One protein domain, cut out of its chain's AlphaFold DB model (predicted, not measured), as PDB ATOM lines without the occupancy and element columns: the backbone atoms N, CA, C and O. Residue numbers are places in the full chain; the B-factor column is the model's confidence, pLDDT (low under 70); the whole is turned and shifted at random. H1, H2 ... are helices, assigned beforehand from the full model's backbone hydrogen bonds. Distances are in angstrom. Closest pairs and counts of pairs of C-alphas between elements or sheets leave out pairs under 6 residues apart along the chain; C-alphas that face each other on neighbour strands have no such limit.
ATOM      1  N   ALA A  20     -22.560  15.618 -33.170       77.38
ATOM      2  CA  ALA A  20     -22.554  14.582 -34.195       77.38
ATOM      3  C   ALA A  20     -21.128  14.240 -34.673       77.38
ATOM      4  O   ALA A  20     -20.784  13.063 -34.770       77.38
ATOM      5  N   PHE A  21     -20.268  15.242 -34.902       74.69
ATOM      6  CA  PHE A  21     -18.869  15.020 -35.303       74.69
ATOM      7  C   PHE A  21     -18.035  14.322 -34.224       74.69
ATOM      8  O   PHE A  21     -17.194  13.477 -34.531       74.69
ATOM      9  N   SER A  22     -18.283  14.635 -32.955       71.25
ATOM     10  CA  SER A  22     -17.615  13.995 -31.816       71.25
ATOM     11  C   SER A  22     -18.227  12.644 -31.429       71.25
ATOM     12  O   SER A  22     -17.820  12.065 -30.425       71.25
ATOM     13  N   HIS A  23     -19.168  12.118 -32.228       70.19
ATOM     14  CA  HIS A  23     -19.863  10.854 -31.968       70.19
ATOM     15  C   HIS A  23     -20.574  10.839 -30.594       70.19
ATOM     16  O   HIS A  23     -20.792   9.781 -29.993       70.19
ATOM     17  N   LEU A  24     -20.978  12.017 -30.090       62.56
ATOM     18  CA  LEU A  24     -21.801  12.148 -28.886       62.56
ATOM     19  C   LEU A  24     -23.131  11.410 -29.126       62.56
ATOM     20  O   LEU A  24     -23.924  11.786 -29.985       62.56
ATOM     21  N   GLY A  25     -23.343  10.314 -28.391       63.91
ATOM     22  CA  GLY A  25     -24.485   9.404 -28.566       63.91
ATOM     23  C   GLY A  25     -24.144   8.023 -29.147       63.91
ATOM     24  O   GLY A  25     -25.051   7.209 -29.350       63.91
ATOM     25  N   GLU A  26     -22.865   7.719 -29.401       68.50
ATOM     26  CA  GLU A  26     -22.415   6.361 -29.751       68.50
ATOM     27  C   GLU A  26     -22.584   5.393 -28.567       68.50
ATOM     28  O   GLU A  26     -23.005   4.251 -28.746       68.50
ATOM     29  N   ILE A  27     -22.355   5.855 -27.333       63.91
ATOM     30  CA  ILE A  27     -22.586   5.066 -26.116       63.91
ATOM     31  C   ILE A  27     -24.088   5.036 -25.816       63.91
ATOM     32  O   ILE A  27     -24.622   5.904 -25.133       63.91
ATOM     33  N   ARG A  28     -24.776   4.020 -26.340       63.28
ATOM     34  CA  ARG A  28     -26.237   3.862 -26.200       63.28
ATOM     35  C   ARG A  28     -26.661   2.898 -25.099       63.28
ATOM     36  O   ARG A  28     -27.846   2.777 -24.812       63.28
ATOM     37  N   THR A  29     -25.716   2.171 -24.507       68.00
ATOM     38  CA  THR A  29     -26.013   1.132 -23.515       68.00
ATOM     39  C   THR A  29     -25.050   1.185 -22.336       68.00
ATOM     40  O   THR A  29     -23.879   1.545 -22.485       68.00
ATOM     41  N   LEU A  30     -25.520   0.739 -21.167       65.75
ATOM     42  CA  LEU A  30     -24.680   0.549 -19.978       65.75
ATOM     43  C   LEU A  30     -23.502  -0.405 -20.238       65.75
ATOM     44  O   LEU A  30     -22.443  -0.239 -19.642       65.75
ATOM     45  N   GLY A  31     -23.647  -1.363 -21.162       69.12
ATOM     46  CA  GLY A  31     -22.559  -2.254 -21.575       69.12
ATOM     47  C   GLY A  31     -21.429  -1.521 -22.306       69.12
ATOM     48  O   GLY A  31     -20.257  -1.746 -22.004       69.12
ATOM     49  N   MET A  32     -21.771  -0.600 -23.214       73.12
ATOM     50  CA  MET A  32     -20.794   0.259 -23.898       73.12
ATOM     51  C   MET A  32     -20.159   1.270 -22.943       73.12
ATOM     52  O   MET A  32     -18.962   1.528 -23.027       73.12
ATOM     53  N   LEU A  33     -20.943   1.812 -22.004       74.12
ATOM     54  CA  LEU A  33     -20.418   2.696 -20.968       74.12
ATOM     55  C   LEU A  33     -19.403   1.947 -20.098       74.12
ATOM     56  O   LEU A  33     -18.291   2.425 -19.908       74.12
ATOM     57  N   ARG A  34     -19.749   0.741 -19.635       76.19
ATOM     58  CA  ARG A  34     -18.886  -0.098 -18.795       76.19
ATOM     59  C   ARG A  34     -17.561  -0.457 -19.471       76.19
ATOM     60  O   ARG A  34     -16.531  -0.407 -18.808       76.19
ATOM     61  N   SER A  35     -17.560  -0.812 -20.758       76.62
ATOM     62  CA  SER A  35     -16.311  -1.167 -21.455       76.62
ATOM     63  C   SER A  35     -15.365   0.026 -21.598       76.62
ATOM     64  O   SER A  35     -14.152  -0.129 -21.470       76.62
ATOM     65  N   ARG A  36     -15.911   1.227 -21.814       76.19
ATOM     66  CA  ARG A  36     -15.131   2.468 -21.891       76.19
ATOM     67  C   ARG A  36     -14.707   2.970 -20.518       76.19
ATOM     68  O   ARG A  36     -13.608   3.501 -20.389       76.19
ATOM     69  N   PHE A  37     -15.528   2.740 -19.495       80.38
ATOM     70  CA  PHE A  37     -15.247   3.176 -18.133       80.38
ATOM     71  C   PHE A  37     -13.953   2.576 -17.583       80.38
ATOM     72  O   PHE A  37     -13.275   3.249 -16.827       80.38
ATOM     73  N   ALA A  38     -13.543   1.378 -18.011       75.50
ATOM     74  CA  ALA A  38     -12.275   0.785 -17.576       75.50
ATOM     75  C   ALA A  38     -11.050   1.695 -17.816       75.50
ATOM     76  O   ALA A  38     -10.105   1.663 -17.032       75.50
ATOM     77  N   ALA A  39     -11.077   2.530 -18.861       77.50
ATOM     78  CA  ALA A  39      -9.988   3.449 -19.201       77.50
ATOM     79  C   ALA A  39     -10.194   4.883 -18.676       77.50
ATOM     80  O   ALA A  39      -9.270   5.695 -18.721       77.50
ATOM     81  N   VAL A  40     -11.399   5.224 -18.206       80.56
ATOM     82  CA  VAL A  40     -11.752   6.598 -17.813       80.56
ATOM     83  C   VAL A  40     -11.027   7.036 -16.534       80.56
ATOM     84  O   VAL A  40     -10.380   8.082 -16.583       80.56
ATOM     85  N   PRO A  41     -11.041   6.269 -15.423       76.81
ATOM     86  CA  PRO A  41     -10.326   6.643 -14.209       76.81
ATOM     87  C   PRO A  41      -8.828   6.823 -14.442       76.81
ATOM     88  O   PRO A  41      -8.252   7.801 -13.972       76.81
ATOM     89  N   SER A  42      -8.195   5.925 -15.205       73.69
ATOM     90  CA  SER A  42      -6.758   6.001 -15.481       73.69
ATOM     91  C   SER A  42      -6.408   7.220 -16.333       73.69
ATOM     92  O   SER A  42      -5.531   7.989 -15.954       73.69
ATOM     93  N   ALA A  43      -7.135   7.457 -17.430       79.00
ATOM     94  CA  ALA A  43      -6.900   8.612 -18.295       79.00
ATOM     95  C   ALA A  43      -7.183   9.944 -17.582       79.00
ATOM     96  O   ALA A  43      -6.512  10.945 -17.837       79.00
ATOM     97  N   PHE A  44      -8.167   9.961 -16.678       78.25
ATOM     98  CA  PHE A  44      -8.449  11.108 -15.827       78.25
ATOM     99  C   PHE A  44      -7.278  11.387 -14.881       78.25
ATOM    100  O   PHE A  44      -6.779  12.509 -14.843       78.25
ATOM    101  N   CYS A  45      -6.800  10.367 -14.164       71.69
ATOM    102  CA  CYS A  45      -5.684  10.521 -13.232       71.69
ATOM    103  C   CYS A  45      -4.406  10.984 -13.941       71.69
ATOM    104  O   CYS A  45      -3.719  11.861 -13.435       71.69
ATOM    105  N   GLU A  46      -4.117  10.469 -15.137       74.19
ATOM    106  CA  GLU A  46      -2.945  10.881 -15.921       74.19
ATOM    107  C   GLU A  46      -2.988  12.344 -16.381       74.19
ATOM    108  O   GLU A  46      -1.938  12.967 -16.542       74.19
ATOM    109  N   ARG A  47      -4.183  12.892 -16.637       73.31
ATOM    110  CA  ARG A  47      -4.340  14.218 -17.256       73.31
ATOM    111  C   ARG A  47      -4.734  15.323 -16.285       73.31
ATOM    112  O   ARG A  47      -4.413  16.478 -16.544       73.31
ATOM    113  N   LEU A  48      -5.479  14.993 -15.233       68.06
ATOM    114  CA  LEU A  48      -6.177  15.969 -14.390       68.06
ATOM    115  C   LEU A  48      -5.777  15.900 -12.914       68.06
ATOM    116  O   LEU A  48      -6.014  16.866 -12.192       68.06
ATOM    117  N   VAL A  49      -5.140  14.814 -12.464       64.62
ATOM    118  CA  VAL A  49      -4.586  14.725 -11.107       64.62
ATOM    119  C   VAL A  49      -3.097  15.084 -11.178       64.62
ATOM    120  O   VAL A  49      -2.335  14.384 -11.845       64.62
ATOM    121  N   PRO A  50      -2.640  16.169 -10.523       58.56
ATOM    122  CA  PRO A  50      -1.217  16.456 -10.422       58.56
ATOM    123  C   PRO A  50      -0.537  15.270  -9.735       58.56
ATOM    124  O   PRO A  50      -0.903  14.928  -8.612       58.56
ATOM    125  N   LEU A  51       0.428  14.630 -10.404       54.47
ATOM    126  CA  LEU A  51       1.196  13.525  -9.830       54.47
ATOM    127  C   LEU A  51       1.887  14.021  -8.550       54.47
ATOM    128  O   LEU A  51       2.934  14.671  -8.609       54.47
ATOM    129  N   LEU A  52       1.306  13.731  -7.385       48.72
ATOM    130  CA  LEU A  52       1.957  13.991  -6.112       48.72
ATOM    131  C   LEU A  52       3.096  12.976  -5.979       48.72
ATOM    132  O   LEU A  52       2.887  11.830  -5.612       48.72
ATOM    133  N   HIS A  53       4.290  13.417  -6.367       44.84
ATOM    134  CA  HIS A  53       5.591  12.788  -6.168       44.84
ATOM    135  C   HIS A  53       5.707  11.276  -6.434       44.84
ATOM    136  O   HIS A  53       5.343  10.414  -5.642       44.84
ATOM    137  N   LEU A  61      -0.402  -2.639  -2.441       49.12
ATOM    138  CA  LEU A  61      -1.334  -1.882  -3.307       49.12
ATOM    139  C   LEU A  61      -1.107  -0.376  -3.101       49.12
ATOM    140  O   LEU A  61      -1.289   0.121  -1.994       49.12
ATOM    141  N   ASP A  62      -0.505   0.273  -4.106       51.19
ATOM    142  CA  ASP A  62       0.292   1.476  -3.862       51.19
ATOM    143  C   ASP A  62      -0.633   2.570  -3.296       51.19
ATOM    144  O   ASP A  62      -1.666   2.845  -3.912       51.19
ATOM    145  N   PRO A  63      -0.276   3.263  -2.199       55.97
ATOM    146  CA  PRO A  63      -1.069   4.380  -1.661       55.97
ATOM    147  C   PRO A  63      -1.331   5.472  -2.714       55.97
ATOM    148  O   PRO A  63      -2.307   6.213  -2.644       55.97
ATOM    149  N   VAL A  64      -0.489   5.521  -3.750       58.88
ATOM    150  CA  VAL A  64      -0.661   6.341  -4.953       58.88
ATOM    151  C   VAL A  64      -1.905   5.935  -5.758       58.88
ATOM    152  O   VAL A  64      -2.625   6.796  -6.251       58.88
ATOM    153  N   GLN A  65      -2.191   4.640  -5.901       64.25
ATOM    154  CA  GLN A  65      -3.365   4.150  -6.624       64.25
ATOM    155  C   GLN A  65      -4.660   4.431  -5.855       64.25
ATOM    156  O   GLN A  65      -5.632   4.879  -6.462       64.25
ATOM    157  N   GLU A  66      -4.663   4.247  -4.535       64.81
ATOM    158  CA  GLU A  66      -5.795   4.627  -3.681       64.81
ATOM    159  C   GLU A  66      -6.046   6.138  -3.718       64.81
ATOM    160  O   GLU A  66      -7.181   6.572  -3.916       64.81
ATOM    161  N   GLN A  67      -4.988   6.952  -3.638       66.38
ATOM    162  CA  GLN A  67      -5.084   8.408  -3.760       66.38
ATOM    163  C   GLN A  67      -5.625   8.846  -5.131       66.38
ATOM    164  O   GLN A  67      -6.431   9.777  -5.221       66.38
ATOM    165  N   ASN A  68      -5.225   8.162  -6.203       74.19
ATOM    166  CA  ASN A  68      -5.711   8.426  -7.555       74.19
ATOM    167  C   ASN A  68      -7.202   8.091  -7.691       74.19
ATOM    168  O   ASN A  68      -7.967   8.887  -8.232       74.19
ATOM    169  N   ILE A  69      -7.638   6.954  -7.144       76.44
ATOM    170  CA  ILE A  69      -9.051   6.556  -7.139       76.44
ATOM    171  C   ILE A  69      -9.879   7.514  -6.278       76.44
ATOM    172  O   ILE A  69     -10.965   7.909  -6.695       76.44
ATOM    173  N   ALA A  70      -9.354   7.954  -5.133       77.81
ATOM    174  CA  ALA A  70      -9.987   8.965  -4.292       77.81
ATOM    175  C   ALA A  70     -10.203  10.274  -5.067       77.81
ATOM    176  O   ALA A  70     -11.326  10.771  -5.148       77.81
ATOM    177  N   SER A  71      -9.150  10.779  -5.709       78.62
ATOM    178  CA  SER A  71      -9.197  12.008  -6.511       78.62
ATOM    179  C   SER A  71     -10.175  11.884  -7.683       78.62
ATOM    180  O   SER A  71     -10.994  12.772  -7.916       78.62
ATOM    181  N   PHE A  72     -10.149  10.748  -8.386       83.31
ATOM    182  CA  PHE A  72     -11.106  10.447  -9.446       83.31
ATOM    183  C   PHE A  72     -12.546  10.412  -8.922       83.31
ATOM    184  O   PHE A  72     -13.421  11.035  -9.515       83.31
ATOM    185  N   SER A  73     -12.794   9.719  -7.808       85.25
ATOM    186  CA  SER A  73     -14.135   9.568  -7.237       85.25
ATOM    187  C   SER A  73     -14.750  10.910  -6.852       85.25
ATOM    188  O   SER A  73     -15.930  11.119  -7.104       85.25
ATOM    189  N   GLN A  74     -13.951  11.849  -6.329       85.19
ATOM    190  CA  GLN A  74     -14.415  13.196  -5.998       85.19
ATOM    191  C   GLN A  74     -14.922  13.923  -7.242       85.19
ATOM    192  O   GLN A  74     -16.067  14.368  -7.278       85.19
ATOM    193  N   VAL A  75     -14.102  13.991  -8.293       86.06
ATOM    194  CA  VAL A  75     -14.475  14.718  -9.514       86.06
ATOM    195  C   VAL A  75     -15.605  14.016 -10.258       86.06
ATOM    196  O   VAL A  75     -16.522  14.669 -10.751       86.06
ATOM    197  N   TRP A  76     -15.583  12.686 -10.304       87.94
ATOM    198  CA  TRP A  76     -16.656  11.899 -10.898       87.94
ATOM    199  C   TRP A  76     -17.984  12.111 -10.167       87.94
ATOM    200  O   TRP A  76     -19.006  12.352 -10.807       87.94
ATOM    201  N   ASN A  77     -17.987  12.074  -8.835       90.81
ATOM    202  CA  ASN A  77     -19.205  12.265  -8.055       90.81
ATOM    203  C   ASN A  77     -19.763  13.685  -8.195       90.81
ATOM    204  O   ASN A  77     -20.981  13.827  -8.299       90.81
ATOM    205  N   GLU A  78     -18.911  14.711  -8.283       90.69
ATOM    206  CA  GLU A  78     -19.343  16.084  -8.587       90.69
ATOM    207  C   GLU A  78     -19.906  16.221 -10.005       90.69
ATOM    208  O   GLU A  78     -20.925  16.882 -10.220       90.69
ATOM    209  N   PHE A  79     -19.299  15.544 -10.982       89.75
ATOM    210  CA  PHE A  79     -19.821  15.491 -12.346       89.75
ATOM    211  C   PHE A  79     -21.216  14.850 -12.386       89.75
ATOM    212  O   PHE A  79     -22.154  15.435 -12.927       89.75
ATOM    213  N   ILE A  80     -21.389  13.689 -11.749       91.19
ATOM    214  CA  ILE A  80     -22.682  12.999 -11.652       91.19
ATOM    215  C   ILE A  80     -23.709  13.839 -10.880       91.19
ATOM    216  O   ILE A  80     -24.882  13.887 -11.257       91.19
ATOM    217  N   HIS A  81     -23.286  14.534  -9.824       92.81
ATOM    218  CA  HIS A  81     -24.143  15.452  -9.083       92.81
ATOM    219  C   HIS A  81     -24.615  16.622  -9.956       92.81
ATOM    220  O   HIS A  81     -25.810  16.909  -9.987       92.81
ATOM    221  N   SER A  82     -23.714  17.225 -10.732       93.88
ATOM    222  CA  SER A  82     -24.039  18.304 -11.669       93.88
ATOM    223  C   SER A  82     -25.014  17.835 -12.752       93.88
ATOM    224  O   SER A  82     -26.022  18.492 -12.984       93.88
ATOM    225  N   MET A  83     -24.804  16.650 -13.343       91.12
ATOM    226  CA  MET A  83     -25.763  16.072 -14.299       91.12
ATOM    227  C   MET A  83     -27.153  15.893 -13.684       91.12
ATOM    228  O   MET A  83     -28.161  16.048 -14.372       91.12
ATOM    229  N   ARG A  84     -27.221  15.553 -12.391       94.25
ATOM    230  CA  ARG A  84     -28.499  15.438 -11.693       94.25
ATOM    231  C   ARG A  84     -29.145  16.802 -11.448       94.25
ATOM    232  O   ARG A  84     -30.362  16.890 -11.597       94.25
ATOM    233  N   LEU A  85     -28.372  17.814 -11.045       94.19
ATOM    234  CA  LEU A  85     -28.863  19.178 -10.806       94.19
ATOM    235  C   LEU A  85     -29.456  19.802 -12.071       94.19
ATOM    236  O   LEU A  85     -30.507  20.428 -12.001       94.19
ATOM    237  N   GLU A  86     -28.827  19.549 -13.216       93.81
ATOM    238  CA  GLU A  86     -29.279  19.995 -14.541       93.81
ATOM    239  C   GLU A  86     -30.407  19.116 -15.129       93.81
ATOM    240  O   GLU A  86     -30.731  19.217 -16.308       93.81
ATOM    241  N   ASP A  87     -30.987  18.213 -14.328       90.50
ATOM    242  CA  ASP A  87     -32.071  17.283 -14.696       90.50
ATOM    243  C   ASP A  87     -31.779  16.389 -15.924       90.50
ATOM    244  O   ASP A  87     -32.684  15.880 -16.581       90.50
ATOM    245  N   LEU A  88     -30.496  16.138 -16.215       88.56
ATOM    246  CA  LEU A  88     -30.062  15.289 -17.334       88.56
ATOM    247  C   LEU A  88     -30.154  13.792 -17.016       88.56
ATOM    248  O   LEU A  88     -30.210  12.963 -17.924       88.56
ATOM    249  N   ILE A  89     -30.119  13.437 -15.731       90.94
ATOM    250  CA  ILE A  89     -30.198  12.054 -15.249       90.94
ATOM    251  C   ILE A  89     -31.185  11.944 -14.091       90.94
ATOM    252  O   ILE A  89     -31.352  12.874 -13.302       90.94
ATOM    253  N   SER A  90     -31.813  10.777 -13.935       91.69
ATOM    254  CA  SER A  90     -32.733  10.546 -12.821       91.69
ATOM    255  C   SER A  90     -31.994  10.321 -11.493       91.69
ATOM    256  O   SER A  90     -30.803  10.003 -11.453       91.69
ATOM    257  N   ASN A  91     -32.717  10.399 -10.367       93.38
ATOM    258  CA  ASN A  91     -32.180  10.000  -9.055       93.38
ATOM    259  C   ASN A  91     -31.680   8.546  -9.048       93.38
ATOM    260  O   ASN A  91     -30.705   8.225  -8.373       93.38
ATOM    261  N   ARG A  92     -32.340   7.665  -9.807       89.94
ATOM    262  CA  ARG A  92     -31.950   6.260  -9.922       89.94
ATOM    263  C   ARG A  92     -30.627   6.115 -10.671       89.94
ATOM    264  O   ARG A  92     -29.762   5.375 -10.212       89.94
ATOM    265  N   ASP A  93     -30.465   6.834 -11.777       89.25
ATOM    266  CA  ASP A  93     -29.240   6.796 -12.581       89.25
ATOM    267  C   ASP A  93     -28.064   7.396 -11.813       89.25
ATOM    268  O   ASP A  93     -26.986   6.808 -11.785       89.25
ATOM    269  N   ARG A  94     -28.296   8.500 -11.088       91.44
ATOM    270  CA  ARG A  94     -27.317   9.069 -10.153       91.44
ATOM    271  C   ARG A  94     -26.823   8.010  -9.170       91.44
ATOM    272  O   ARG A  94     -25.619   7.819  -9.050       91.44
ATOM    273  N   ASN A  95     -27.733   7.309  -8.493       90.81
ATOM    274  CA  ASN A  95     -27.368   6.290  -7.505       90.81
ATOM    275  C   ASN A  95     -26.612   5.110  -8.132       90.81
ATOM    276  O   ASN A  95     -25.762   4.512  -7.482       90.81
ATOM    277  N   LEU A  96     -26.910   4.777  -9.389       89.69
ATOM    278  CA  LEU A  96     -26.222   3.711 -10.109       89.69
ATOM    279  C   LEU A  96     -24.787   4.103 -10.495       89.69
ATOM    280  O   LEU A  96     -23.915   3.238 -10.515       89.69
ATOM    281  N   LEU A  97     -24.561   5.379 -10.825       89.81
ATOM    282  CA  LEU A  97     -23.283   5.928 -11.296       89.81
ATOM    283  C   LEU A  97     -22.389   6.461 -10.168       89.81
ATOM    284  O   LEU A  97     -21.198   6.679 -10.394       89.81
ATOM    285  N   PHE A  98     -22.953   6.687  -8.983       89.94
ATOM    286  CA  PHE A  98     -22.247   7.206  -7.820       89.94
ATOM    287  C   PHE A  98     -21.174   6.226  -7.340       89.94
ATOM    288  O   PHE A  98     -21.453   5.042  -7.146       89.94
ATOM    289  N   VAL A  99     -19.956   6.726  -7.135       87.88
ATOM    290  CA  VAL A  99     -18.819   5.944  -6.635       87.88
ATOM    291  C   VAL A  99     -18.753   6.132  -5.118       87.88
ATOM    292  O   VAL A  99     -18.465   7.246  -4.670       87.88
ATOM    293  N   PRO A 100     -19.032   5.095  -4.308       79.12
ATOM    294  CA  PRO A 100     -18.916   5.200  -2.860       79.12
ATOM    295  C   PRO A 100     -17.478   5.535  -2.463       79.12
ATOM    296  O   PRO A 100     -16.525   4.977  -3.004       79.12
ATOM    297  N   TYR A 101     -17.325   6.460  -1.521       68.44
ATOM    298  CA  TYR A 101     -16.028   6.810  -0.958       68.44
ATOM    299  C   TYR A 101     -15.863   6.114   0.390       68.44
ATOM    300  O   TYR A 101     -16.543   6.462   1.357       68.44
ATOM    301  N   SER A 102     -14.943   5.159   0.478       53.81
ATOM    302  CA  SER A 102     -14.511   4.610   1.757       53.81
ATOM    303  C   SER A 102     -13.387   5.485   2.324       53.81
ATOM    304  O   SER A 102     -12.210   5.219   2.111       53.81
ATOM    305  N   SER A 103     -13.734   6.535   3.076       49.97
ATOM    306  CA  SER A 103     -12.836   7.017   4.146       49.97
ATOM    307  C   SER A 103     -12.891   6.111   5.373       49.97
ATOM    308  O   SER A 103     -12.106   6.263   6.306       49.97
ATOM    309  N   SER A 104     -13.864   5.202   5.411       48.75
ATOM    310  CA  SER A 104     -14.033   4.269   6.504       48.75
ATOM    311  C   SER A 104     -13.162   3.046   6.275       48.75
ATOM    312  O   SER A 104     -13.326   2.368   5.264       48.75
ATOM    313  N   ASP A 105     -12.331   2.752   7.267       57.19
ATOM    314  CA  ASP A 105     -11.448   1.592   7.481       57.19
ATOM    315  C   ASP A 105     -12.170   0.217   7.482       57.19
ATOM    316  O   ASP A 105     -11.808  -0.713   8.192       57.19
TER     317      ASP A 105
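What this domain is: This is residues 20 to 53 and 61 to 105 of the 173 residues of an uncharacterized protein of Juglans regia (UniProt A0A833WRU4). One long helix, H3, makes the spine of the model: the short helix H2 packs crosswise on it toward its first end, and the short helix H4 folds back along it toward its other end, so that H3 and H4 form a helical hairpin. H1 comes before H2 and has no contact with H3 or H4, and residues 20 to 26, with residues 28 to 34, of which 30 to 34 belong to H1, stick out. The printed part has 79 residues with four named helices, in the order H1, H2, H3, H4, and no named strand, and its class is all helix. It is only just loose, close to compact, with a radius of gyration of the C-alphas of 14.3 A and spans of 39 by 29 by 21 A.

How they stand to each other: After residues 20 to 29, H1 covers residues 30 to 37. H2, residues 40 to 48, follows over a tight link of 2 residues, and the two meet only through their link. H3, residues 63 to 85, is apart from H1. H2 and H3 touch, H3 with residues 68 to 72 alone; the closest C-alphas, of Cys 45 and Asn 68, are 6.1 A apart. Their lines are about perpendicular, at 80 degrees. H4, residues 91 to 97, touches H3, which meets it with residues 80 to 84 alone; the closest C-alphas, of Ile 80 and Arg 94, are 6.3 A apart. H3 and H4 run opposite ways at a shallow tilt of 23 degrees and form a helical hairpin over a tight link of 5 residues. H4 is apart from H1 and from H2. In H1, H2, H3 and H4 every O i to N i+4 pair is within hydrogen-bond range.

Where its parts are: H1, Leu 30 to Phe 37, begins at C-alpha 30, (-24.680, 0.549, -19.978), and measures 10.0 A from first to last C-alpha. H2, Val 40 to Leu 48, measures 11.4 A. H3, Pro 63 to Leu 85, is the longest helix, at 32.8 A, from C-alpha 63 at (-1.069, 4.380, -1.661) to C-alpha 85 at (-28.863, 19.178, -10.806). H4, Asn 91 to Leu 97, measures 10.0 A and ends at C-alpha 97, (-23.283, 5.928, -11.296).

The domain as a whole: The two C-alphas farthest apart are those of Phe 21 and Asp 105, at 45.5 A. Residues 54 to 60 are not printed; C-alphas 53 and 61 are 16.5 A apart across this cut, which lies in the link from H2 to H3. The mean pLDDT of the printed part is 75.6. It is under 70 at residues 24 to 31, 48 to 53, 61 to 67 and 101 to 105.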